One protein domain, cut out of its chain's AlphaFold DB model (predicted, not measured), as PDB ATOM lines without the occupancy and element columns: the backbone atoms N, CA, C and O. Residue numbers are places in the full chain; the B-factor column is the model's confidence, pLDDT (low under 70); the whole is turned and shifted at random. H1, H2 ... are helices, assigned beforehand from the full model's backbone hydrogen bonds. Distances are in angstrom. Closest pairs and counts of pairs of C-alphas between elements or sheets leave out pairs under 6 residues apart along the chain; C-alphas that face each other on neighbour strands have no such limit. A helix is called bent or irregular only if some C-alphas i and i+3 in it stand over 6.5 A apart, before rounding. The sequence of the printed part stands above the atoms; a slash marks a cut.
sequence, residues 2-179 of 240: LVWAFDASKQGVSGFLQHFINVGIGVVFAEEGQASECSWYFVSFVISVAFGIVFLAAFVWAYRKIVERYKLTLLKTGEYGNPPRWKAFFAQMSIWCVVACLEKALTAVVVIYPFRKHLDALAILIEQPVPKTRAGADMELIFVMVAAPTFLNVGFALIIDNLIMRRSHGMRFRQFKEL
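What this domain is: This is residues 2 to 179 of the 240 residues of the protein "Putative transmembrane protein 110" of Chrysochromulina tobinii (UniProt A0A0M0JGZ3). Long helices form a loose, elongated assembly with H2 in the middle: H4 runs along one side of it, while H1 and the arm H3a, side by side, slant away from it on another. The short arm H3b packs on the first part of H2, and residues 168 to 179 stick out beyond the body. The printed part has 178 residues, with four named helices in the order H1, H2, H3, H4 and no named strand, and is all helix. It is loose, with a radius of gyration of the C-alphas of 19.6 A, and spans 64 by 36 by 25 A.

Where its parts are: H1, residues 2 to 30, begins at C-alpha 2 (-15.641, 10.564, -4.996) and is 41.4 A long. H2, residues 37 to 70, is 45.6 A long with a kink of 25 degrees near residue 52. H3, residues 86 to 127, was assigned as one helix by its hydrogen bonds but is bent, with C-alphas 114 and 117 8.1 A apart; its arms are H3a, residues 86 to 114, 41.4 A, and H3b, residues 117 to 127, 15.5 A. H3a is irregular, with C-alphas 110 and 113 6.6 A apart. H4, residues 134 to 177, likewise one helix by its hydrogen bonds, is bent, with C-alphas 145 and 148 6.8 A apart; its arms are H4a, residues 134 to 145, 16.6 A, and H4b, residues 148 to 177, 43.6 A, ending at C-alpha 177 (-0.361, 34.927, -27.580).

How they stand to each other: H2 is the hub, and the helix packing is part aligned, part crossed. By closest C-alphas, H2 touches H1 at Tyr 41 and Gly 26, 5.2 A, a steep tilt of 47 degrees; H3a at Ser 48 and Thr 107, 6.2 A, a steep 54 degrees; H3b at Ser 39 and Ala 123, 5.0 A, a steep 57 degrees; and H4b at Ile 53 and Phe 156, 6.8 A, a shallow 20 degrees. H4a touches H2 too, with Val 144 and Phe 42 closest, their C-alphas 5.8 A apart. H1 and H3a touch, the C-alphas of Ser 14 and Cys 97 closest at 6.0 A, at a shallow tilt of 28 degrees, the same way. H1 and H4b are apart. Every O i to N i+4 pair is within hydrogen-bond range in H1, H3b, H4a and H4b; in H2 it is 29 of 30 and in H3a 23 of 25.

The domain as a whole: The C-alphas of Thr 133 and Leu 179 are the two farthest apart, 67.6 A. The printed part has no cut; the link from H2 to H3, residues 71 to 85, is long. Mean pLDDT of the printed part is 77.2, with 46 residues under 70, among them 67 to 86 and 167 to 179.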
ATOM      1  N   LEU A   2     -15.040  11.532  -4.052       66.50
ATOM      2  CA  LEU A   2     -15.641  10.564  -4.996       66.50
ATOM      3  C   LEU A   2     -15.008  10.542  -6.399       66.50
ATOM      4  O   LEU A   2     -14.726   9.471  -6.914       66.50
ATOM      5  N   VAL A   3     -14.727  11.707  -6.991       67.62
ATOM      6  CA  VAL A   3     -14.071  11.801  -8.313       67.62
ATOM      7  C   VAL A   3     -12.686  11.153  -8.304       67.62
ATOM      8  O   VAL A   3     -12.375  10.346  -9.173       67.62
ATOM      9  N   TRP A   4     -11.893  11.436  -7.269       71.75
ATOM     10  CA  TRP A   4     -10.579  10.826  -7.084       71.75
ATOM     11  C   TRP A   4     -10.673   9.306  -6.903       71.75
ATOM     12  O   TRP A   4      -9.920   8.573  -7.532       71.75
ATOM     13  N   ALA A   5     -11.631   8.822  -6.105       72.56
ATOM     14  CA  ALA A   5     -11.845   7.387  -5.923       72.56
ATOM     15  C   ALA A   5     -12.261   6.702  -7.234       72.56
ATOM     16  O   ALA A   5     -11.791   5.606  -7.532       72.56
ATOM     17  N   PHE A   6     -13.085   7.364  -8.051       71.44
ATOM     18  CA  PHE A   6     -13.424   6.878  -9.382       71.44
ATOM     19  C   PHE A   6     -12.192   6.792 -10.279       71.44
ATOM     20  O   PHE A   6     -11.954   5.733 -10.851       71.44
ATOM     21  N   ASP A   7     -11.363   7.829 -10.358       68.75
ATOM     22  CA  ASP A   7     -10.169   7.794 -11.208       68.75
ATOM     23  C   ASP A   7      -9.109   6.797 -10.705       68.75
ATOM     24  O   ASP A   7      -8.514   6.075 -11.508       68.75
ATOM     25  N   ALA A   8      -8.948   6.649  -9.387       75.88
ATOM     26  CA  ALA A   8      -8.105   5.613  -8.790       75.88
ATOM     27  C   ALA A   8      -8.630   4.197  -9.095       75.88
ATOM     28  O   ALA A   8      -7.859   3.310  -9.460       75.88
ATOM     29  N   SER A   9      -9.949   3.983  -9.019       77.19
ATOM     30  CA  SER A   9     -10.561   2.688  -9.344       77.19
ATOM     31  C   SER A   9     -10.391   2.310 -10.817       77.19
ATOM     32  O   SER A   9     -10.182   1.134 -11.122       77.19
ATOM     33  N   LYS A  10     -10.387   3.298 -11.730       73.69
ATOM     34  CA  LYS A  10     -10.100   3.065 -13.152       73.69
ATOM     35  C   LYS A  10      -8.701   2.493 -13.346       73.69
ATOM     36  O   LYS A  10      -8.535   1.521 -14.080       73.69
ATOM     37  N   GLN A  11      -7.714   3.062 -12.656       73.44
ATOM     38  CA  GLN A  11      -6.334   2.580 -12.706       73.44
ATOM     39  C   GLN A  11      -6.194   1.189 -12.079       73.44
ATOM     40  O   GLN A  11      -5.570   0.319 -12.678       73.44
ATOM     41  N   GLY A  12      -6.832   0.946 -10.929       78.75
ATOM     42  CA  GLY A  12      -6.781  -0.352 -10.248       78.75
ATOM     43  C   GLY A  12      -7.369  -1.494 -11.082       78.75
ATOM     44  O   GLY A  12      -6.716  -2.513 -11.293       78.75
ATOM     45  N   VAL A  13      -8.576  -1.313 -11.620       81.56
ATOM     46  CA  VAL A  13      -9.233  -2.334 -12.454       81.56
ATOM     47  C   VAL A  13      -8.512  -2.510 -13.792       81.56
ATOM     48  O   VAL A  13      -8.381  -3.638 -14.262       81.56
ATOM     49  N   SER A  14      -7.997  -1.431 -14.393       76.88
ATOM     50  CA  SER A  14      -7.167  -1.526 -15.599       76.88
ATOM     51  C   SER A  14      -5.892  -2.327 -15.336       76.88
ATOM     52  O   SER A  14      -5.578  -3.220 -16.115       76.88
ATOM     53  N   GLY A  15      -5.184  -2.052 -14.236       77.00
ATOM     54  CA  GLY A  15      -3.966  -2.775 -13.863       77.00
ATOM     55  C   GLY A  15      -4.228  -4.256 -13.585       77.00
ATOM     56  O   GLY A  15      -3.482  -5.113 -14.053       77.00
ATOM     57  N   PHE A  16      -5.335  -4.565 -12.903       79.50
ATOM     58  CA  PHE A  16      -5.767  -5.943 -12.677       79.50
ATOM     59  C   PHE A  16      -6.058  -6.666 -13.996       79.50
ATOM     60  O   PHE A  16      -5.518  -7.738 -14.238       79.50
ATOM     61  N   LEU A  17      -6.842  -6.061 -14.894       80.62
ATOM     62  CA  LEU A  17      -7.148  -6.638 -16.206       80.62
ATOM     63  C   LEU A  17      -5.886  -6.842 -17.058       80.62
ATOM     64  O   LEU A  17      -5.718  -7.882 -17.691       80.62
ATOM     65  N   GLN A  18      -4.978  -5.864 -17.041       77.62
ATOM     66  CA  GLN A  18      -3.703  -5.932 -17.751       77.62
ATOM     67  C   GLN A  18      -2.816  -7.067 -17.240       77.62
ATOM     68  O   GLN A  18      -2.145  -7.702 -18.049       77.62
ATOM     69  N   HIS A  19      -2.832  -7.358 -15.938       80.31
ATOM     70  CA  HIS A  19      -2.100  -8.493 -15.383       80.31
ATOM     71  C   HIS A  19      -2.545  -9.818 -16.025       80.31
ATOM     72  O   HIS A  19      -1.700 -10.534 -16.557       80.31
ATOM     73  N   PHE A  20      -3.853 -10.102 -16.092       80.12
ATOM     74  CA  PHE A  20      -4.345 -11.338 -16.725       80.12
ATOM     75  C   PHE A  20      -4.024 -11.417 -18.213       80.12
ATOM     76  O   PHE A  20      -3.678 -12.489 -18.699       80.12
ATOM     77  N   ILE A  21      -4.118 -10.302 -18.941       79.69
ATOM     78  CA  ILE A  21      -3.787 -10.278 -20.371       79.69
ATOM     79  C   ILE A  21      -2.300 -10.572 -20.578       79.69
ATOM     80  O   ILE A  21      -1.955 -11.396 -21.419       79.69
ATOM     81  N   ASN A  22      -1.420  -9.945 -19.794       76.12
ATOM     82  CA  ASN A  22       0.020 -10.162 -19.906       76.12
ATOM     83  C   ASN A  22       0.413 -11.594 -19.516       76.12
ATOM     84  O   ASN A  22       1.267 -12.182 -20.172       76.12
ATOM     85  N   VAL A  23      -0.229 -12.172 -18.494       78.19
ATOM     86  CA  VAL A  23      -0.046 -13.587 -18.133       78.19
ATOM     87  C   VAL A  23      -0.554 -14.500 -19.249       78.19
ATOM     88  O   VAL A  23       0.156 -15.415 -19.645       78.19
ATOM     89  N   GLY A  24      -1.734 -14.230 -19.816       78.75
ATOM     90  CA  GLY A  24      -2.288 -15.012 -20.925       78.75
ATOM     91  C   GLY A  24      -1.406 -14.985 -22.175       78.75
ATOM     92  O   GLY A  24      -1.160 -16.028 -22.773       78.75
ATOM     93  N   ILE A  25      -0.871 -13.815 -22.536       73.94
ATOM     94  CA  ILE A  25       0.140 -13.672 -23.597       73.94
ATOM     95  C   ILE A  25       1.395 -14.468 -23.226       73.94
ATOM     96  O   ILE A  25       1.918 -15.200 -24.059       73.94
ATOM     97  N   GLY A  26       1.855 -14.364 -21.978       69.94
ATOM     98  CA  GLY A  26       2.990 -15.130 -21.470       69.94
ATOM     99  C   GLY A  26       2.822 -16.629 -21.704       69.94
ATOM    100  O   GLY A  26       3.675 -17.221 -22.343       69.94
ATOM    101  N   VAL A  27       1.698 -17.213 -21.287       73.88
ATOM    102  CA  VAL A  27       1.417 -18.649 -21.457       73.88
ATOM    103  C   VAL A  27       1.356 -19.045 -22.935       73.88
ATOM    104  O   VAL A  27       2.013 -19.996 -23.337       73.88
ATOM    105  N   VAL A  28       0.625 -18.293 -23.765       73.88
ATOM    106  CA  VAL A  28       0.449 -18.630 -25.192       73.88
ATOM    107  C   VAL A  28       1.763 -18.562 -25.973       73.88
ATOM    108  O   VAL A  28       1.968 -19.347 -26.891       73.88
ATOM    109  N   PHE A  29       2.648 -17.618 -25.643       69.50
ATOM    110  CA  PHE A  29       3.896 -17.416 -26.384       69.50
ATOM    111  C   PHE A  29       5.117 -18.097 -25.752       69.50
ATOM    112  O   PHE A  29       6.097 -18.313 -26.463       69.50
ATOM    113  N   ALA A  30       5.078 -18.449 -24.462       66.69
ATOM    114  CA  ALA A  30       6.167 -19.165 -23.798       66.69
ATOM    115  C   ALA A  30       6.230 -20.647 -24.194       66.69
ATOM    116  O   ALA A  30       7.326 -21.197 -24.240       66.69
ATOM    117  N   GLU A  31       5.104 -21.282 -24.550       61.81
ATOM    118  CA  GLU A  31       5.083 -22.696 -24.978       61.81
ATOM    119  C   GLU A  31       5.952 -22.979 -26.222       61.81
ATOM    120  O   GLU A  31       6.370 -24.116 -26.440       61.81
ATOM    121  N   GLU A  32       6.265 -21.961 -27.030       62.16
ATOM    122  CA  GLU A  32       7.087 -22.104 -28.239       62.16
ATOM    123  C   GLU A  32       8.589 -21.797 -28.024       62.16
ATOM    124  O   GLU A  32       9.384 -21.976 -28.952       62.16
ATOM    125  N   GLY A  33       8.988 -21.307 -26.841       64.75
ATOM    126  CA  GLY A  33      10.326 -20.761 -26.553       64.75
ATOM    127  C   GLY A  33      11.253 -21.680 -25.746       64.75
ATOM    128  O   GLY A  33      10.863 -22.752 -25.289       64.75
ATOM    129  N   GLN A  34      12.518 -21.270 -25.581       68.88
ATOM    130  CA  GLN A  34      13.485 -21.940 -24.688       68.88
ATOM    131  C   GLN A  34      13.697 -21.179 -23.365       68.88
ATOM    132  O   GLN A  34      14.302 -21.729 -22.445       68.88
ATOM    133  N   ALA A  35      13.239 -19.925 -23.269       77.44
ATOM    134  CA  ALA A  35      13.330 -19.107 -22.060       77.44
ATOM    135  C   ALA A  35      12.312 -19.514 -20.982       77.44
ATOM    136  O   ALA A  35      11.227 -20.008 -21.291       77.44
ATOM    137  N   SER A  36      12.619 -19.233 -19.711       81.06
ATOM    138  CA  SER A  36      11.634 -19.350 -18.631       81.06
ATOM    139  C   SER A  36      10.432 -18.415 -18.826       81.06
ATOM    140  O   SER A  36      10.543 -17.289 -19.319       81.06
ATOM    141  N   GLU A  37       9.267 -18.863 -18.354       82.81
ATOM    142  CA  GLU A  37       8.011 -18.103 -18.400       82.81
ATOM    143  C   GLU A  37       8.128 -16.742 -17.690       82.81
ATOM    144  O   GLU A  37       7.614 -15.735 -18.181       82.81
ATOM    145  N   CYS A  38       8.847 -16.690 -16.560       83.94
ATOM    146  CA  CYS A  38       9.087 -15.469 -15.787       83.94
ATOM    147  C   CYS A  38       9.879 -14.434 -16.593       83.94
ATOM    148  O   CYS A  38       9.443 -13.287 -16.734       83.94
ATOM    149  N   SER A  39      11.017 -14.832 -17.162       85.44
ATOM    150  CA  SER A  39      11.860 -13.934 -17.954       85.44
ATOM    151  C   SER A  39      11.157 -13.483 -19.239       85.44
ATOM    152  O   SER A  39      11.213 -12.304 -19.600       85.44
ATOM    153  N   TRP A  40      10.407 -14.379 -19.887       85.00
ATOM    154  CA  TRP A  40       9.606 -14.042 -21.063       85.00
ATOM    155  C   TRP A  40       8.495 -13.030 -20.755       85.00
ATOM    156  O   TRP A  40       8.323 -12.032 -21.470       85.00
ATOM    157  N   TYR A  41       7.760 -13.253 -19.663       85.50
ATOM    158  CA  TYR A  41       6.748 -12.321 -19.178       85.50
ATOM    159  C   TYR A  41       7.372 -10.960 -18.860       85.50
ATOM    160  O   TYR A  41       6.829  -9.935 -19.270       85.50
ATOM    161  N   PHE A  42       8.528 -10.930 -18.189       86.75
ATOM    162  CA  PHE A  42       9.214  -9.686 -17.839       86.75
ATOM    163  C   PHE A  42       9.576  -8.859 -19.078       86.75
ATOM    164  O   PHE A  42       9.232  -7.677 -19.155       86.75
ATOM    165  N   VAL A  43      10.209  -9.478 -20.079       88.44
ATOM    166  CA  VAL A  43      10.575  -8.808 -21.339       88.44
ATOM    167  C   VAL A  43       9.332  -8.281 -22.056       88.44
ATOM    168  O   VAL A  43       9.281  -7.112 -22.450       88.44
ATOM    169  N   SER A  44       8.298  -9.116 -22.171       85.69
ATOM    170  CA  SER A  44       7.027  -8.745 -22.799       85.69
ATOM    171  C   SER A  44       6.341  -7.590 -22.066       85.69
ATOM    172  O   SER A  44       5.795  -6.677 -22.694       85.69
ATOM    173  N   PHE A  45       6.406  -7.580 -20.734       86.31
ATOM    174  CA  PHE A  45       5.851  -6.527 -19.895       86.31
ATOM    175  C   PHE A  45       6.590  -5.197 -20.082       86.31
ATOM    176  O   PHE A  45       5.949  -4.172 -20.315       86.31
ATOM    177  N   VAL A  46       7.926  -5.203 -20.049       89.25
ATOM    178  CA  VAL A  46       8.752  -4.001 -20.271       89.25
ATOM    179  C   VAL A  46       8.449  -3.378 -21.635       89.25
ATOM    180  O   VAL A  46       8.223  -2.168 -21.733       89.25
ATOM    181  N   ILE A  47       8.374  -4.203 -22.681       89.44
ATOM    182  CA  ILE A  47       8.020  -3.759 -24.035       89.44
ATOM    183  C   ILE A  47       6.610  -3.176 -24.065       89.44
ATOM    184  O   ILE A  47       6.392  -2.123 -24.664       89.44
ATOM    185  N   SER A  48       5.666  -3.818 -23.381       86.12
ATOM    186  CA  SER A  48       4.289  -3.338 -23.284       86.12
ATOM    187  C   SER A  48       4.186  -1.986 -22.584       86.12
ATOM    188  O   SER A  48       3.378  -1.155 -22.986       86.12
ATOM    189  N   VAL A  49       5.004  -1.723 -21.565       88.06
ATOM    190  CA  VAL A  49       5.055  -0.401 -20.922       88.06
ATOM    191  C   VAL A  49       5.624   0.642 -21.885       88.06
ATOM    192  O   VAL A  49       5.047   1.719 -22.029       88.06
ATOM    193  N   ALA A  50       6.709   0.324 -22.594       90.12
ATOM    194  CA  ALA A  50       7.326   1.241 -23.552       90.12
ATOM    195  C   ALA A  50       6.389   1.583 -24.727       90.12
ATOM    196  O   ALA A  50       6.190   2.759 -25.044       90.12
ATOM    197  N   PHE A  51       5.772   0.571 -25.344       89.94
ATOM    198  CA  PHE A  51       4.813   0.768 -26.431       89.94
ATOM    199  C   PHE A  51       3.551   1.481 -25.942       89.94
ATOM    200  O   PHE A  51       3.078   2.407 -26.602       89.94
ATOM    201  N   GLY A  52       3.060   1.132 -24.750       86.81
ATOM    202  CA  GLY A  52       1.918   1.784 -24.124       86.81
ATOM    203  C   GLY A  52       2.102   3.295 -23.971       86.81
ATOM    204  O   GLY A  52       1.148   4.043 -24.177       86.81
ATOM    205  N   ILE A  53       3.319   3.777 -23.679       88.06
ATOM    206  CA  ILE A  53       3.601   5.224 -23.595       88.06
ATOM    207  C   ILE A  53       3.379   5.889 -24.954       88.06
ATOM    208  O   ILE A  53       2.716   6.924 -25.044       88.06
ATOM    209  N   VAL A  54       3.917   5.293 -26.021       89.00
ATOM    210  CA  VAL A  54       3.799   5.819 -27.387       89.00
ATOM    211  C   VAL A  54       2.347   5.767 -27.860       89.00
ATOM    212  O   VAL A  54       1.825   6.762 -28.370       89.00
ATOM    213  N   PHE A  55       1.676   4.636 -27.646       88.75
ATOM    214  CA  PHE A  55       0.276   4.446 -28.003       88.75
ATOM    215  C   PHE A  55      -0.623   5.446 -27.275       88.75
ATOM    216  O   PHE A  55      -1.425   6.128 -27.914       88.75
ATOM    217  N   LEU A  56      -0.463   5.601 -25.958       84.19
ATOM    218  CA  LEU A  56      -1.284   6.521 -25.178       84.19
ATOM    219  C   LEU A  56      -0.997   7.982 -25.547       84.19
ATOM    220  O   LEU A  56      -1.926   8.781 -25.649       84.19
ATOM    221  N   ALA A  57       0.258   8.335 -25.836       83.50
ATOM    222  CA  ALA A  57       0.610   9.654 -26.358       83.50
ATOM    223  C   ALA A  57      -0.099   9.961 -27.692       83.50
ATOM    224  O   ALA A  57      -0.636  11.060 -27.875       83.50
ATOM    225  N   ALA A  58      -0.129   8.992 -28.612       85.25
ATOM    226  CA  ALA A  58      -0.832   9.107 -29.887       85.25
ATOM    227  C   ALA A  58      -2.356   9.173 -29.693       85.25
ATOM    228  O   ALA A  58      -3.016  10.027 -30.290       85.25
ATOM    229  N   PHE A  59      -2.907   8.338 -28.808       83.50
ATOM    230  CA  PHE A  59      -4.324   8.332 -28.460       83.50
ATOM    231  C   PHE A  59      -4.766   9.676 -27.882       83.50
ATOM    232  O   PHE A  59      -5.736  10.249 -28.365       83.50
ATOM    233  N   VAL A  60      -4.036  10.237 -26.913       77.12
ATOM    234  CA  VAL A  60      -4.349  11.553 -26.330       77.12
ATOM    235  C   VAL A  60      -4.307  12.648 -27.397       77.12
ATOM    236  O   VAL A  60      -5.158  13.540 -27.407       77.12
ATOM    237  N   TRP A  61      -3.351  12.591 -28.328       81.38
ATOM    238  CA  TRP A  61      -3.305  13.532 -29.448       81.38
ATOM    239  C   TRP A  61      -4.530  13.404 -30.368       81.38
ATOM    240  O   TRP A  61      -5.160  14.418 -30.683       81.38
ATOM    241  N   ALA A  62      -4.902  12.180 -30.752       79.88
ATOM    242  CA  ALA A  62      -6.058  11.914 -31.606       79.88
ATOM    243  C   ALA A  62      -7.379  12.290 -30.916       79.88
ATOM    244  O   ALA A  62      -8.208  12.995 -31.492       79.88
ATOM    245  N   TYR A  63      -7.538  11.895 -29.652       74.81
ATOM    246  CA  TYR A  63      -8.700  12.184 -28.818       74.81
ATOM    247  C   TYR A  63      -8.993  13.683 -28.767       74.81
ATOM    248  O   TYR A  63     -10.123  14.109 -28.985       74.81
ATOM    249  N   ARG A  64      -7.960  14.510 -28.576       69.94
ATOM    250  CA  ARG A  64      -8.107  15.970 -28.554       69.94
ATOM    251  C   ARG A  64      -8.553  16.547 -29.892       69.94
ATOM    252  O   ARG A  64      -9.448  17.386 -29.910       69.94
ATOM    253  N   LYS A  65      -7.980  16.082 -31.006       73.31
ATOM    254  CA  LYS A  65      -8.400  16.507 -32.353       73.31
ATOM    255  C   LYS A  65      -9.862  16.174 -32.626       73.31
ATOM    256  O   LYS A  65     -10.565  16.971 -33.242       73.31
ATOM    257  N   ILE A  66     -10.319  15.022 -32.146       74.31
ATOM    258  CA  ILE A  66     -11.714  14.596 -32.253       74.31
ATOM    259  C   ILE A  66     -12.602  15.474 -31.360       74.31
ATOM    260  O   ILE A  66     -13.599  16.009 -31.834       74.31
ATOM    261  N   VAL A  67     -12.230  15.698 -30.100       68.50
ATOM    262  CA  VAL A  67     -13.023  16.513 -29.162       68.50
ATOM    263  C   VAL A  67     -13.158  17.964 -29.638       68.50
ATOM    264  O   VAL A  67     -14.265  18.500 -29.616       68.50
ATOM    265  N   GLU A  68     -12.078  18.582 -30.130       66.69
ATOM    266  CA  GLU A  68     -12.099  19.938 -30.707       66.69
ATOM    267  C   GLU A  68     -13.023  20.019 -31.933       66.69
ATOM    268  O   GLU A  68     -13.728  21.010 -32.117       66.69
ATOM    269  N   ARG A  69     -13.061  18.962 -32.754       62.88
ATOM    270  CA  ARG A  69     -13.855  18.930 -33.988       62.88
ATOM    271  C   ARG A  69     -15.336  18.624 -33.758       62.88
ATOM    272  O   ARG A  69     -16.167  19.139 -34.497       62.88
ATOM    273  N   TYR A  70     -15.667  17.815 -32.750       61.62
ATOM    274  CA  TYR A  70     -17.031  17.324 -32.516       61.62
ATOM    275  C   TYR A  70     -17.723  17.909 -31.268       61.62
ATOM    276  O   TYR A  70     -18.866  17.548 -31.005       61.62
ATOM    277  N   LYS A  71     -17.073  18.805 -30.502       55.50
ATOM    278  CA  LYS A  71     -17.627  19.480 -29.299       55.50
ATOM    279  C   LYS A  71     -18.361  18.526 -28.333       55.50
ATOM    280  O   LYS A  71     -19.415  18.855 -27.790       55.50
ATOM    281  N   LEU A  72     -17.812  17.329 -28.117       54.03
ATOM    282  CA  LEU A  72     -18.439  16.278 -27.308       54.03
ATOM    283  C   LEU A  72     -18.338  16.592 -25.805       54.03
ATOM    284  O   LEU A  72     -17.452  16.105 -25.107       54.03
ATOM    285  N   THR A  73     -19.274  17.390 -25.291       51.62
ATOM    286  CA  THR A  73     -19.400  17.736 -23.862       51.62
ATOM    287  C   THR A  73     -19.715  16.529 -22.966       51.62
ATOM    288  O   THR A  73     -19.378  16.543 -21.790       51.62
ATOM    289  N   LEU A  74     -20.275  15.446 -23.516       44.94
ATOM    290  CA  LEU A  74     -20.615  14.208 -22.792       44.94
ATOM    291  C   LEU A  74     -19.417  13.283 -22.493       44.94
ATOM    292  O   LEU A  74     -19.527  12.394 -21.650       44.94
ATOM    293  N   LEU A  75     -18.278  13.482 -23.166       50.53
ATOM    294  CA  LEU A  75     -17.034  12.720 -22.962       50.53
ATOM    295  C   LEU A  75     -15.958  13.535 -22.223       50.53
ATOM    296  O   LEU A  75     -14.788  13.154 -22.176       50.53
ATOM    297  N   LYS A  76     -16.327  14.673 -21.635       51.66
ATOM    298  CA  LYS A  76     -15.391  15.505 -20.882       51.66
ATOM    299  C   LYS A  76     -14.972  14.758 -19.608       51.66
ATOM    300  O   LYS A  76     -15.751  14.582 -18.673       51.66
ATOM    301  N   THR A  77     -13.737  14.266 -19.596       50.28
ATOM    302  CA  THR A  77     -13.119  13.602 -18.442       50.28
ATOM    303  C   THR A  77     -13.188  14.521 -17.223       50.28
ATOM    304  O   THR A  77     -12.679  15.637 -17.278       50.28
ATOM    305  N   GLY A  78     -13.826  14.056 -16.144       50.75
ATOM    306  CA  GLY A  78     -13.962  14.794 -14.881       50.75
ATOM    307  C   GLY A  78     -15.362  15.346 -14.580       50.75
ATOM    308  O   GLY A  78     -15.640  15.656 -13.425       50.75
ATOM    309  N   GLU A  79     -16.277  15.396 -15.554       51.56
ATOM    310  CA  GLU A  79     -17.684  15.765 -15.326       51.56
ATOM    311  C   GLU A  79     -18.572  14.508 -15.321       51.56
ATOM    312  O   GLU A  79     -18.941  13.971 -16.362       51.56
ATOM    313  N   TYR A  80     -18.945  14.025 -14.130       55.91
ATOM    314  CA  TYR A  80     -19.880  12.895 -13.963       55.91
ATOM    315  C   TYR A  80     -21.356  13.338 -13.887       55.91
ATOM    316  O   TYR A  80     -22.242  12.516 -13.638       55.91
ATOM    317  N   GLY A  81     -21.622  14.627 -14.127       50.81
ATOM    318  CA  GLY A  81     -22.914  15.285 -13.921       50.81
ATOM    319  C   GLY A  81     -23.155  15.710 -12.467       50.81
ATOM    320  O   GLY A  81     -22.492  15.232 -11.548       50.81
ATOM    321  N   ASN A  82     -24.130  16.600 -12.265       45.75
ATOM    322  CA  ASN A  82     -24.692  16.949 -10.957       45.75
ATOM    323  C   ASN A  82     -26.168  16.517 -10.934       45.75
ATOM    324  O   ASN A  82     -26.974  17.175 -11.595       45.75
ATOM    325  N   PRO A  83     -26.562  15.442 -10.219       51.34
ATOM    326  CA  PRO A  83     -25.754  14.525  -9.399       51.34
ATOM    327  C   PRO A  83     -24.936  13.497 -10.223       51.34
ATOM    328  O   PRO A  83     -25.279  13.231 -11.379       51.34
ATOM    329  N   PRO A  84     -23.874  12.890  -9.644       57.19
ATOM    330  CA  PRO A  84     -22.967  11.977 -10.342       57.19
ATOM    331  C   PRO A  84     -23.691  10.725 -10.852       57.19
ATOM    332  O   PRO A  84     -24.224   9.917 -10.088       57.19
ATOM    333  N   ARG A  85     -23.709  10.545 -12.175       64.25
ATOM    334  CA  ARG A  85     -24.403   9.435 -12.837       64.25
ATOM    335  C   ARG A  85     -23.456   8.245 -12.972       64.25
ATOM    336  O   ARG A  85     -22.597   8.227 -13.850       64.25
ATOM    337  N   TRP A  86     -23.687   7.193 -12.186       66.44
ATOM    338  CA  TRP A  86     -22.960   5.913 -12.263       66.44
ATOM    339  C   TRP A  86     -22.875   5.335 -13.686       66.44
ATOM    340  O   TRP A  86     -21.857   4.769 -14.068       66.44
ATOM    341  N   LYS A  87     -23.907   5.547 -14.513       70.31
ATOM    342  CA  LYS A  87     -23.918   5.129 -15.926       70.31
ATOM    343  C   LYS A  87     -22.799   5.782 -16.753       70.31
ATOM    344  O   LYS A  87     -22.195   5.109 -17.580       70.31
ATOM    345  N   ALA A  88     -22.500   7.063 -16.520       66.94
ATOM    346  CA  ALA A  88     -21.414   7.766 -17.209       66.94
ATOM    347  C   ALA A  88     -20.040   7.273 -16.735       66.94
ATOM    348  O   ALA A  88     -19.138   7.100 -17.549       66.94
ATOM    349  N   PHE A  89     -19.908   6.967 -15.440       69.12
ATOM    350  CA  PHE A  89     -18.704   6.345 -14.889       69.12
ATOM    351  C   PHE A  89     -18.425   4.978 -15.529       69.12
ATOM    352  O   PHE A  89     -17.336   4.781 -16.059       69.12
ATOM    353  N   PHE A  90     -19.403   4.065 -15.569       74.69
ATOM    354  CA  PHE A  90     -19.220   2.748 -16.196       74.69
ATOM    355  C   PHE A  90     -18.975   2.835 -17.711       74.69
ATOM    356  O   PHE A  90     -18.191   2.056 -18.250       74.69
ATOM    357  N   ALA A  91     -19.581   3.802 -18.408       74.62
ATOM    358  CA  ALA A  91     -19.300   4.046 -19.823       74.62
ATOM    359  C   ALA A  91     -17.858   4.541 -20.050       74.62
ATOM    360  O   ALA A  91     -17.138   3.982 -20.870       74.62
ATOM    361  N   GLN A  92     -17.394   5.537 -19.286       71.69
ATOM    362  CA  GLN A  92     -16.006   6.012 -19.371       71.69
ATOM    363  C   GLN A  92     -15.006   4.921 -18.969       71.69
ATOM    364  O   GLN A  92     -13.956   4.780 -19.592       71.69
ATOM    365  N   MET A  93     -15.346   4.131 -17.952       77.31
ATOM    366  CA  MET A  93     -14.524   3.031 -17.465       77.31
ATOM    367  C   MET A  93     -14.414   1.892 -18.484       77.31
ATOM    368  O   MET A  93     -13.321   1.414 -18.757       77.31
ATOM    369  N   SER A  94     -15.525   1.484 -19.100       77.75
ATOM    370  CA  SER A  94     -15.510   0.441 -20.134       77.75
ATOM    371  C   SER A  94     -14.726   0.870 -21.373       77.75
ATOM    372  O   SER A  94     -13.925   0.083 -21.865       77.75
ATOM    373  N   ILE A  95     -14.865   2.121 -21.830       80.25
ATOM    374  CA  ILE A  95     -14.033   2.663 -22.918       80.25
ATOM    375  C   ILE A  95     -12.553   2.612 -22.528       80.25
ATOM    376  O   ILE A  95     -11.730   2.172 -23.327       80.25
ATOM    377  N   TRP A  96     -12.215   3.011 -21.299       79.12
ATOM    378  CA  TRP A  96     -10.843   2.946 -20.800       79.12
ATOM    379  C   TRP A  96     -10.294   1.515 -20.804       79.12
ATOM    380  O   TRP A  96      -9.206   1.281 -21.325       79.12
ATOM    381  N   CYS A  97     -11.066   0.543 -20.312       80.94
ATOM    382  CA  CYS A  97     -10.693  -0.869 -20.356       80.94
ATOM    383  C   CYS A  97     -10.529  -1.381 -21.792       80.94
ATOM    384  O   CYS A  97      -9.554  -2.064 -22.073       80.94
ATOM    385  N   VAL A  98     -11.431  -1.034 -22.715       83.50
ATOM    386  CA  VAL A  98     -11.330  -1.443 -24.126       83.50
ATOM    387  C   VAL A  98     -10.074  -0.869 -24.774       83.50
ATOM    388  O   VAL A  98      -9.361  -1.599 -25.455       83.50
ATOM    389  N   VAL A  99      -9.770   0.409 -24.540       83.06
ATOM    390  CA  VAL A  99      -8.546   1.043 -25.051       83.06
ATOM    391  C   VAL A  99      -7.304   0.380 -24.453       83.06
ATOM    392  O   VAL A  99      -6.363   0.095 -25.190       83.06
ATOM    393  N   ALA A 100      -7.313   0.074 -23.153       81.31
ATOM    394  CA  ALA A 100      -6.223  -0.641 -22.495       81.31
ATOM    395  C   ALA A 100      -6.035  -2.063 -23.058       81.31
ATOM    396  O   ALA A 100      -4.908  -2.469 -23.322       81.31
ATOM    397  N   CYS A 101      -7.116  -2.808 -23.302       82.69
ATOM    398  CA  CYS A 101      -7.052  -4.128 -23.935       82.69
ATOM    399  C   CYS A 101      -6.555  -4.048 -25.382       82.69
ATOM    400  O   CYS A 101      -5.745  -4.871 -25.803       82.69
ATOM    401  N   LEU A 102      -7.032  -3.060 -26.143       86.25
ATOM    402  CA  LEU A 102      -6.633  -2.854 -27.530       86.25
ATOM    403  C   LEU A 102      -5.145  -2.522 -27.630       86.25
ATOM    404  O   LEU A 102      -4.467  -3.065 -28.492       86.25
ATOM    405  N   GLU A 103      -4.628  -1.680 -26.734       86.44
ATOM    406  CA  GLU A 103      -3.193  -1.402 -26.638       86.44
ATOM    407  C   GLU A 103      -2.395  -2.697 -26.451       86.44
ATOM    408  O   GLU A 103      -1.456  -2.937 -27.206       86.44
ATOM    409  N   LYS A 104      -2.812  -3.580 -25.534       83.31
ATOM    410  CA  LYS A 104      -2.140  -4.873 -25.318       83.31
ATOM    411  C   LYS A 104      -2.213  -5.797 -26.524       83.31
ATOM    412  O   LYS A 104      -1.199  -6.380 -26.899       83.31
ATOM    413  N   ALA A 105      -3.378  -5.903 -27.158       84.75
ATOM    414  CA  ALA A 105      -3.539  -6.709 -28.363       84.75
ATOM    415  C   ALA A 105      -2.655  -6.190 -29.510       84.75
ATOM    416  O   ALA A 105      -1.999  -6.974 -30.195       84.75
ATOM    417  N   LEU A 106      -2.585  -4.867 -29.689       87.75
ATOM    418  CA  LEU A 106      -1.724  -4.243 -30.689       87.75
ATOM    419  C   LEU A 106      -0.247  -4.477 -30.382       87.75
ATOM    420  O   LEU A 106       0.484  -4.881 -31.279       87.75
ATOM    421  N   THR A 107       0.189  -4.302 -29.134       87.44
ATOM    422  CA  THR A 107       1.563  -4.625 -28.721       87.44
ATOM    423  C   THR A 107       1.897  -6.087 -29.019       87.44
ATOM    424  O   THR A 107       2.954  -6.379 -29.584       87.44
ATOM    425  N   ALA A 108       0.988  -7.010 -28.699       85.31
ATOM    426  CA  ALA A 108       1.189  -8.433 -28.939       85.31
ATOM    427  C   ALA A 108       1.363  -8.748 -30.434       85.31
ATOM    428  O   ALA A 108       2.311  -9.428 -30.818       85.31
ATOM    429  N   VAL A 109       0.489  -8.214 -31.290       87.00
ATOM    430  CA  VAL A 109       0.497  -8.500 -32.734       87.00
ATOM    431  C   VAL A 109       1.614  -7.757 -33.472       87.00
ATOM    432  O   VAL A 109       2.248  -8.324 -34.359       87.00
ATOM    433  N   VAL A 110       1.861  -6.492 -33.130       89.25
ATOM    434  CA  VAL A 110       2.785  -5.613 -33.866       89.25
ATOM    435  C   VAL A 110       4.224  -5.758 -33.381       89.25
ATOM    436  O   VAL A 110       5.146  -5.597 -34.177       89.25
ATOM    437  N   VAL A 111       4.433  -6.051 -32.095       88.56
ATOM    438  CA  VAL A 111       5.775  -6.107 -31.499       88.56
ATOM    439  C   VAL A 111       6.133  -7.528 -31.077       88.56
ATOM    440  O   VAL A 111       7.127  -8.071 -31.547       88.56
ATOM    441  N   ILE A 112       5.332  -8.179 -30.235       86.44
ATOM    442  CA  ILE A 112       5.732  -9.471 -29.648       86.44
ATOM    443  C   ILE A 112       5.793 -10.578 -30.713       86.44
ATOM    444  O   ILE A 112       6.812 -11.254 -30.843       86.44
ATOM    445  N   TYR A 113       4.749 -10.723 -31.532       86.38
ATOM    446  CA  TYR A 113       4.657 -11.771 -32.553       86.38
ATOM    447  C   TYR A 113       5.805 -11.760 -33.589       86.38
ATOM    448  O   TYR A 113       6.439 -12.808 -33.788       86.38
ATOM    449  N   PRO A 114       6.133 -10.623 -34.248       89.44
ATOM    450  CA  PRO A 114       7.214 -10.593 -35.233       89.44
ATOM    451  C   PRO A 114       8.606 -10.697 -34.603       89.44
ATOM    452  O   PRO A 114       9.488 -11.323 -35.189       89.44
ATOM    453  N   PHE A 115       8.814 -10.133 -33.409       88.50
ATOM    454  CA  PHE A 115      10.134 -10.093 -32.771       88.50
ATOM    455  C   PHE A 115      10.394 -11.250 -31.799       88.50
ATOM    456  O   PHE A 115      11.469 -11.292 -31.205       88.50
ATOM    457  N   ARG A 116       9.482 -12.227 -31.678       85.00
ATOM    458  CA  ARG A 116       9.545 -13.317 -30.686       85.00
ATOM    459  C   ARG A 116      10.922 -13.973 -30.538       85.00
ATOM    460  O   ARG A 116      11.409 -14.123 -29.430       85.00
ATOM    461  N   LYS A 117      11.613 -14.283 -31.640       85.81
ATOM    462  CA  LYS A 117      12.935 -14.938 -31.591       85.81
ATOM    463  C   LYS A 117      13.997 -14.067 -30.915       85.81
ATOM    464  O   LYS A 117      14.866 -14.574 -30.216       85.81
ATOM    465  N   HIS A 118      13.930 -12.756 -31.130       89.31
ATOM    466  CA  HIS A 118      14.818 -11.806 -30.468       89.31
ATOM    467  C   HIS A 118      14.441 -11.635 -28.999       89.31
ATOM    468  O   HIS A 118      15.328 -11.531 -28.159       89.31
ATOM    469  N   LEU A 119      13.143 -11.649 -28.688       87.62
ATOM    470  CA  LEU A 119      12.665 -11.602 -27.308       87.62
ATOM    471  C   LEU A 119      13.091 -12.842 -26.516       87.62
ATOM    472  O   LEU A 119      13.463 -12.695 -25.359       87.62
ATOM    473  N   ASP A 120      13.155 -14.014 -27.155       86.44
ATOM    474  CA  ASP A 120      13.622 -15.267 -26.535       86.44
ATOM    475  C   ASP A 120      15.092 -15.176 -26.156       86.44
ATOM    476  O   ASP A 120      15.470 -15.431 -25.017       86.44
ATOM    477  N   ALA A 121      15.917 -14.691 -27.084       88.19
ATOM    478  CA  ALA A 121      17.330 -14.461 -26.819       88.19
ATOM    479  C   ALA A 121      17.552 -13.447 -25.682       88.19
ATOM    480  O   ALA A 121      18.447 -13.634 -24.858       88.19
ATOM    481  N   LEU A 122      16.735 -12.389 -25.614       88.69
ATOM    482  CA  LEU A 122      16.793 -11.408 -24.528       88.69
ATOM    483  C   LEU A 122      16.333 -12.000 -23.191       88.69
ATOM    484  O   LEU A 122      16.967 -11.740 -22.172       88.69
ATOM    485  N   ALA A 123      15.266 -12.798 -23.189       87.12
ATOM    486  CA  ALA A 123      14.767 -13.463 -21.993       87.12
ATOM    487  C   ALA A 123      15.808 -14.447 -21.439       87.12
ATOM    488  O   ALA A 123      16.133 -14.380 -20.257       87.12
ATOM    489  N   ILE A 124      16.429 -15.261 -22.301       85.69
ATOM    490  CA  ILE A 124      17.528 -16.160 -21.922       85.69
ATOM    491  C   ILE A 124      18.696 -15.373 -21.323       85.69
ATOM    492  O   ILE A 124      19.258 -15.793 -20.316       85.69
ATOM    493  N   LEU A 125      19.068 -14.230 -21.915       87.88
ATOM    494  CA  LEU A 125      20.161 -13.388 -21.419       87.88
ATOM    495  C   LEU A 125      19.876 -12.829 -20.015       87.88
ATOM    496  O   LEU A 125      20.783 -12.775 -19.186       87.88
ATOM    497  N   ILE A 126      18.632 -12.422 -19.751       85.44
ATOM    498  CA  ILE A 126      18.198 -11.896 -18.448       85.44
ATOM    499  C   ILE A 126      18.129 -13.004 -17.388       85.44
ATOM    500  O   ILE A 126      18.373 -12.726 -16.215       85.44
ATOM    501  N   GLU A 127      17.866 -14.248 -17.791       82.31
ATOM    502  CA  GLU A 127      17.818 -15.406 -16.891       82.31
ATOM    503  C   GLU A 127      19.216 -15.854 -16.418       82.31
ATOM    504  O   GLU A 127      19.367 -16.336 -15.297       82.31
ATOM    505  N   GLN A 128      20.272 -15.662 -17.224       81.50
ATOM    506  CA  GLN A 128      21.644 -16.105 -16.900       81.50
ATOM    507  C   GLN A 128      22.170 -15.715 -15.501       81.50
ATOM    508  O   GLN A 128      22.798 -16.563 -14.863       81.50
ATOM    509  N   PRO A 129      21.981 -14.475 -15.004       82.62
ATOM    510  CA  PRO A 129      22.451 -14.083 -13.674       82.62
ATOM    511  C   PRO A 129      21.638 -14.672 -12.510       82.62
ATOM    512  O   PRO A 129      22.079 -14.554 -11.366       82.62
ATOM    513  N   VAL A 130      20.470 -15.278 -12.752       79.50
ATOM    514  CA  VAL A 130      19.593 -15.774 -11.682       79.50
ATOM    515  C   VAL A 130      20.051 -17.167 -11.222       79.50
ATOM    516  O   VAL A 130      20.109 -18.108 -12.020       79.50
ATOM    517  N   PRO A 131      20.374 -17.363  -9.927       78.19
ATOM    518  CA  PRO A 131      20.730 -18.681  -9.417       78.19
ATOM    519  C   PRO A 131      19.553 -19.654  -9.552       78.19
ATOM    520  O   PRO A 131      18.486 -19.400  -8.994       78.19
ATOM    521  N   LYS A 132      19.769 -20.822 -10.177       78.81
ATOM    522  CA  LYS A 132      18.775 -21.915 -10.319       78.81
ATOM    523  C   LYS A 132      18.506 -22.674  -9.009       78.81
ATOM    524  O   LYS A 132      18.467 -23.899  -8.962       78.81
ATOM    525  N   THR A 133      18.380 -21.939  -7.912       85.25
ATOM    526  CA  THR A 133      18.011 -22.449  -6.592       85.25
ATOM    527  C   THR A 133      16.558 -22.088  -6.309       85.25
ATOM    528  O   THR A 133      16.040 -21.123  -6.864       85.25
ATOM    529  N   ARG A 134      15.900 -22.816  -5.399       82.31
ATOM    530  CA  ARG A 134      14.515 -22.508  -5.002       82.31
ATOM    531  C   ARG A 134      14.357 -21.068  -4.502       82.31
ATOM    532  O   ARG A 134      13.432 -20.380  -4.905       82.31
ATOM    533  N   ALA A 135      15.312 -20.600  -3.696       84.12
ATOM    534  CA  ALA A 135      15.331 -19.221  -3.215       84.12
ATOM    535  C   ALA A 135      15.519 -18.199  -4.352       84.12
ATOM    536  O   ALA A 135      14.957 -17.112  -4.287       84.12
ATOM    537  N   GLY A 136      16.281 -18.541  -5.397       83.31
ATOM    538  CA  GLY A 136      16.439 -17.699  -6.587       83.31
ATOM    539  C   GLY A 136      15.142 -17.565  -7.387       83.31
ATOM    540  O   GLY A 136      14.761 -16.450  -7.729       83.31
ATOM    541  N   ALA A 137      14.429 -18.674  -7.596       83.88
ATOM    542  CA  ALA A 137      13.152 -18.686  -8.311       83.88
ATOM    543  C   ALA A 137      12.057 -17.883  -7.583       83.88
ATOM    544  O   ALA A 137      11.341 -17.106  -8.213       83.88
ATOM    545  N   ASP A 138      11.959 -18.010  -6.253       87.06
ATOM    546  CA  ASP A 138      10.995 -17.237  -5.458       87.06
ATOM    547  C   ASP A 138      11.275 -15.724  -5.557       87.06
ATOM    548  O   ASP A 138      10.355 -14.914  -5.701       87.06
ATOM    549  N   MET A 139      12.553 -15.331  -5.529       86.62
ATOM    550  CA  MET A 139      12.963 -13.931  -5.668       86.62
ATOM    551  C   MET A 139      12.717 -13.385  -7.077       86.62
ATOM    552  O   MET A 139      12.246 -12.255  -7.210       86.62
ATOM    553  N   GLU A 140      12.996 -14.172  -8.119       87.50
ATOM    554  CA  GLU A 140      12.698 -13.809  -9.508       87.50
ATOM    555  C   GLU A 140      11.196 -13.586  -9.699       87.50
ATOM    556  O   GLU A 140      10.791 -12.553 -10.229       87.50
ATOM    557  N   LEU A 141      10.361 -14.496  -9.191       88.50
ATOM    558  CA  LEU A 141       8.910 -14.382  -9.296       88.50
ATOM    559  C   LEU A 141       8.389 -13.105  -8.622       88.50
ATOM    560  O   LEU A 141       7.620 -12.357  -9.227       88.50
ATOM    561  N   ILE A 142       8.829 -12.821  -7.390       89.38
ATOM    562  CA  ILE A 142       8.442 -11.596  -6.669       89.38
ATOM    563  C   ILE A 142       8.914 -10.355  -7.433       89.38
ATOM    564  O   ILE A 142       8.170  -9.378  -7.568       89.38
ATOM    565  N   PHE A 143      10.137 -10.383  -7.959       89.75
ATOM    566  CA  PHE A 143      10.681  -9.274  -8.728       89.75
ATOM    567  C   PHE A 143       9.862  -9.006  -9.997       89.75
ATOM    568  O   PHE A 143       9.425  -7.877 -10.224       89.75
ATOM    569  N   VAL A 144       9.612 -10.044 -10.792       86.56
ATOM    570  CA  VAL A 144       8.947  -9.960 -12.095       86.56
ATOM    571  C   VAL A 144       7.457  -9.641 -11.970       86.56
ATOM    572  O   VAL A 144       6.923  -8.901 -12.796       86.56
ATOM    573  N   MET A 145       6.778 -10.161 -10.946       84.69
ATOM    574  CA  MET A 145       5.327  -9.998 -10.793       84.69
ATOM    575  C   MET A 145       4.930  -8.809  -9.919       84.69
ATOM    576  O   MET A 145       3.858  -8.243 -10.125       84.69
ATOM    577  N   VAL A 146       5.767  -8.407  -8.957       85.25
ATOM    578  CA  VAL A 146       5.409  -7.365  -7.982       85.25
ATOM    579  C   VAL A 146       6.292  -6.139  -8.137       85.25
ATOM    580  O   VAL A 146       5.786  -5.049  -8.416       85.25
ATOM    581  N   ALA A 147       7.606  -6.293  -7.971       88.50
ATOM    582  CA  ALA A 147       8.505  -5.146  -7.892       88.50
ATOM    583  C   ALA A 147       8.572  -4.398  -9.228       88.50
ATOM    584  O   ALA A 147       8.214  -3.220  -9.303       88.50
ATOM    585  N   ALA A 148       8.979  -5.079 -10.298       87.81
ATOM    586  CA  ALA A 148       9.188  -4.441 -11.587       87.81
ATOM    587  C   ALA A 148       7.901  -3.849 -12.191       87.81
ATOM    588  O   ALA A 148       7.952  -2.695 -12.627       87.81
ATOM    589  N   PRO A 149       6.735  -4.529 -12.155       84.75
ATOM    590  CA  PRO A 149       5.484  -3.935 -12.610       84.75
ATOM    591  C   PRO A 149       5.094  -2.688 -11.830       84.75
ATOM    592  O   PRO A 149       4.647  -1.713 -12.427       84.75
ATOM    593  N   THR A 150       5.324  -2.675 -10.516       84.75
ATOM    594  CA  THR A 150       5.046  -1.496  -9.690       84.75
ATOM    595  C   THR A 150       5.912  -0.315 -10.119       84.75
ATOM    596  O   THR A 150       5.382   0.757 -10.414       84.75
ATOM    597  N   PHE A 151       7.231  -0.500 -10.231       89.31
ATOM    598  CA  PHE A 151       8.137   0.584 -10.621       89.31
ATOM    599  C   PHE A 151       7.867   1.100 -12.035       89.31
ATOM    600  O   PHE A 151       7.818   2.311 -12.255       89.31
ATOM    601  N   LEU A 152       7.653   0.197 -12.991       89.31
ATOM    602  CA  LEU A 152       7.404   0.564 -14.382       89.31
ATOM    603  C   LEU A 152       6.046   1.249 -14.562       89.31
ATOM    604  O   LEU A 152       5.966   2.215 -15.315       89.31
ATOM    605  N   ASN A 153       5.003   0.829 -13.837       85.31
ATOM    606  CA  ASN A 153       3.697   1.494 -13.882       85.31
ATOM    607  C   ASN A 153       3.721   2.875 -13.214       85.31
ATOM    608  O   ASN A 153       3.089   3.806 -13.713       85.31
ATOM    609  N   VAL A 154       4.483   3.048 -12.128       86.62
ATOM    610  CA  VAL A 154       4.720   4.381 -11.548       86.62
ATOM    611  C   VAL A 154       5.459   5.265 -12.553       86.62
ATOM    612  O   VAL A 154       5.020   6.381 -12.822       86.62
ATOM    613  N   GLY A 155       6.530   4.759 -13.171       87.75
ATOM    614  CA  GLY A 155       7.257   5.474 -14.221       87.75
ATOM    615  C   GLY A 155       6.362   5.851 -15.405       87.75
ATOM    616  O   GLY A 155       6.380   6.996 -15.852       87.75
ATOM    617  N   PHE A 156       5.521   4.924 -15.862       87.31
ATOM    618  CA  PHE A 156       4.514   5.158 -16.895       87.31
ATOM    619  C   PHE A 156       3.584   6.314 -16.521       87.31
ATOM    620  O   PHE A 156       3.432   7.257 -17.300       87.31
ATOM    621  N   ALA A 157       3.007   6.279 -15.318       83.50
ATOM    622  CA  ALA A 157       2.102   7.319 -14.843       83.50
ATOM    623  C   ALA A 157       2.797   8.687 -14.798       83.50
ATOM    624  O   ALA A 157       2.243   9.667 -15.294       83.50
ATOM    625  N   LEU A 158       4.034   8.745 -14.294       87.38
ATOM    626  CA  LEU A 158       4.821   9.977 -14.252       87.38
ATOM    627  C   LEU A 158       5.112  10.522 -15.653       87.38
ATOM    628  O   LEU A 158       4.991  11.725 -15.882       87.38
ATOM    629  N   ILE A 159       5.496   9.670 -16.605       87.19
ATOM    630  CA  ILE A 159       5.807  10.095 -17.978       87.19
ATOM    631  C   ILE A 159       4.557  10.642 -18.669       87.19
ATOM    632  O   ILE A 159       4.610  11.699 -19.301       87.19
ATOM    633  N   ILE A 160       3.433   9.940 -18.541       83.19
ATOM    634  CA  ILE A 160       2.167  10.342 -19.153       83.19
ATOM    635  C   ILE A 160       1.652  11.641 -18.539       83.19
ATOM    636  O   ILE A 160       1.252  12.540 -19.281       83.19
ATOM    637  N   ASP A 161       1.732  11.786 -17.219       81.44
ATOM    638  CA  ASP A 161       1.344  13.016 -16.533       81.44
ATOM    639  C   ASP A 161       2.204  14.205 -16.994       81.44
ATOM    640  O   ASP A 161       1.685  15.226 -17.450       81.44
ATOM    641  N   ASN A 162       3.528  14.022 -17.056       85.25
ATOM    642  CA  ASN A 162       4.448  15.026 -17.593       85.25
ATOM    643  C   ASN A 162       4.144  15.395 -19.054       85.25
ATOM    644  O   ASN A 162       4.218  16.568 -19.435       85.25
ATOM    645  N   LEU A 163       3.804  14.416 -19.894       81.69
ATOM    646  CA  LEU A 163       3.447  14.651 -21.292       81.69
ATOM    647  C   LEU A 163       2.164  15.485 -21.405       81.69
ATOM    648  O   LEU A 163       2.117  16.440 -22.191       81.69
ATOM    649  N   ILE A 164       1.141  15.143 -20.619       77.25
ATOM    650  CA  ILE A 164      -0.141  15.854 -20.581       77.25
ATOM    651  C   ILE A 164       0.069  17.287 -20.080       77.25
ATOM    652  O   ILE A 164      -0.377  18.232 -20.740       77.25
ATOM    653  N   MET A 165       0.812  17.471 -18.985       74.62
ATOM    654  CA  MET A 165       1.113  18.786 -18.413       74.62
ATOM    655  C   MET A 165       1.867  19.683 -19.398       74.62
ATOM    656  O   MET A 165       1.416  20.797 -19.682       74.62
ATOM    657  N   ARG A 166       2.966  19.204 -20.005       73.94
ATOM    658  CA  ARG A 166       3.742  19.984 -20.995       73.94
ATOM    659  C   ARG A 166       2.876  20.458 -22.160       73.94
ATOM    660  O   ARG A 166       3.005  21.590 -22.626       73.94
ATOM    661  N   ARG A 167       1.966  19.603 -22.631       68.94
ATOM    662  CA  ARG A 167       1.042  19.932 -23.726       68.94
ATOM    663  C   ARG A 167      -0.061  20.898 -23.290       68.94
ATOM    664  O   ARG A 167      -0.475  21.716 -24.110       68.94
ATOM    665  N   SER A 168      -0.526  20.819 -22.042       66.00
ATOM    666  CA  SER A 168      -1.486  21.766 -21.459       66.00
ATOM    667  C   SER A 168      -0.892  23.177 -21.377       66.00
ATOM    668  O   SER A 168      -1.477  24.133 -21.891       66.00
ATOM    669  N   HIS A 169       0.339  23.299 -20.868       65.88
ATOM    670  CA  HIS A 169       1.061  24.574 -20.821       65.88
ATOM    671  C   HIS A 169       1.268  25.194 -22.210       65.88
ATOM    672  O   HIS A 169       1.022  26.386 -22.394       65.88
ATOM    673  N   GLY A 170       1.653  24.393 -23.211       62.84
ATOM    674  CA  GLY A 170       1.840  24.885 -24.582       62.84
ATOM    675  C   GLY A 170       0.560  25.434 -25.228       62.84
ATOM    676  O   GLY A 170       0.620  26.406 -25.981       62.84
ATOM    677  N   MET A 171      -0.605  24.855 -24.917       62.09
ATOM    678  CA  MET A 171      -1.903  25.366 -25.382       62.09
ATOM    679  C   MET A 171      -2.262  26.692 -24.716       62.09
ATOM    680  O   MET A 171      -2.622  27.639 -25.409       62.09
ATOM    681  N   ARG A 172      -2.105  26.774 -23.390       59.84
ATOM    682  CA  ARG A 172      -2.395  27.986 -22.614       59.84
ATOM    683  C   ARG A 172      -1.520  29.166 -23.051       59.84
ATOM    684  O   ARG A 172      -2.012  30.283 -23.159       59.84
ATOM    685  N   PHE A 173      -0.251  28.918 -23.385       60.88
ATOM    686  CA  PHE A 173       0.650  29.949 -23.911       60.88
ATOM    687  C   PHE A 173       0.253  30.436 -25.312       60.88
ATOM    688  O   PHE A 173       0.276  31.634 -25.577       60.88
ATOM    689  N   ARG A 174      -0.143  29.523 -26.212       61.53
ATOM    690  CA  ARG A 174      -0.661  29.907 -27.536       61.53
ATOM    691  C   ARG A 174      -1.909  30.765 -27.416       61.53
ATOM    692  O   ARG A 174      -1.980  31.801 -28.054       61.53
ATOM    693  N   GLN A 175      -2.835  30.370 -26.553       62.94
ATOM    694  CA  GLN A 175      -4.049  31.130 -26.300       62.94
ATOM    695  C   GLN A 175      -3.764  32.536 -25.757       62.94
ATOM    696  O   GLN A 175      -4.378  33.491 -26.210       62.94
ATOM    697  N   PHE A 176      -2.785  32.682 -24.859       60.69
ATOM    698  CA  PHE A 176      -2.340  33.995 -24.387       60.69
ATOM    699  C   PHE A 176      -1.701  34.845 -25.498       60.69
ATOM    700  O   PHE A 176      -1.891  36.054 -25.529       60.69
ATOM    701  N   LYS A 177      -0.964  34.227 -26.432       64.19
ATOM    702  CA  LYS A 177      -0.361  34.927 -27.580       64.19
ATOM    703  C   LYS A 177      -1.398  35.421 -28.598       64.19
ATOM    704  O   LYS A 177      -1.141  36.403 -29.282       64.19
ATOM    705  N   GLU A 178      -2.530  34.731 -28.710       62.47
ATOM    706  CA  GLU A 178      -3.647  35.102 -29.592       62.47
ATOM    707  C   GLU A 178      -4.520  36.221 -28.993       62.47
ATOM    708  O   GLU A 178      -5.366  36.770 -29.695       62.47
ATOM    709  N   LEU A 179      -4.328  36.582 -27.716       63.78
ATOM    710  CA  LEU A 179      -5.008  37.740 -27.140       63.78
ATOM    711  C   LEU A 179      -4.500  39.023 -27.820       63.78
ATOM    712  O   LEU A 179      -3.284  39.181 -27.989       63.78
TER     713      LEU A 179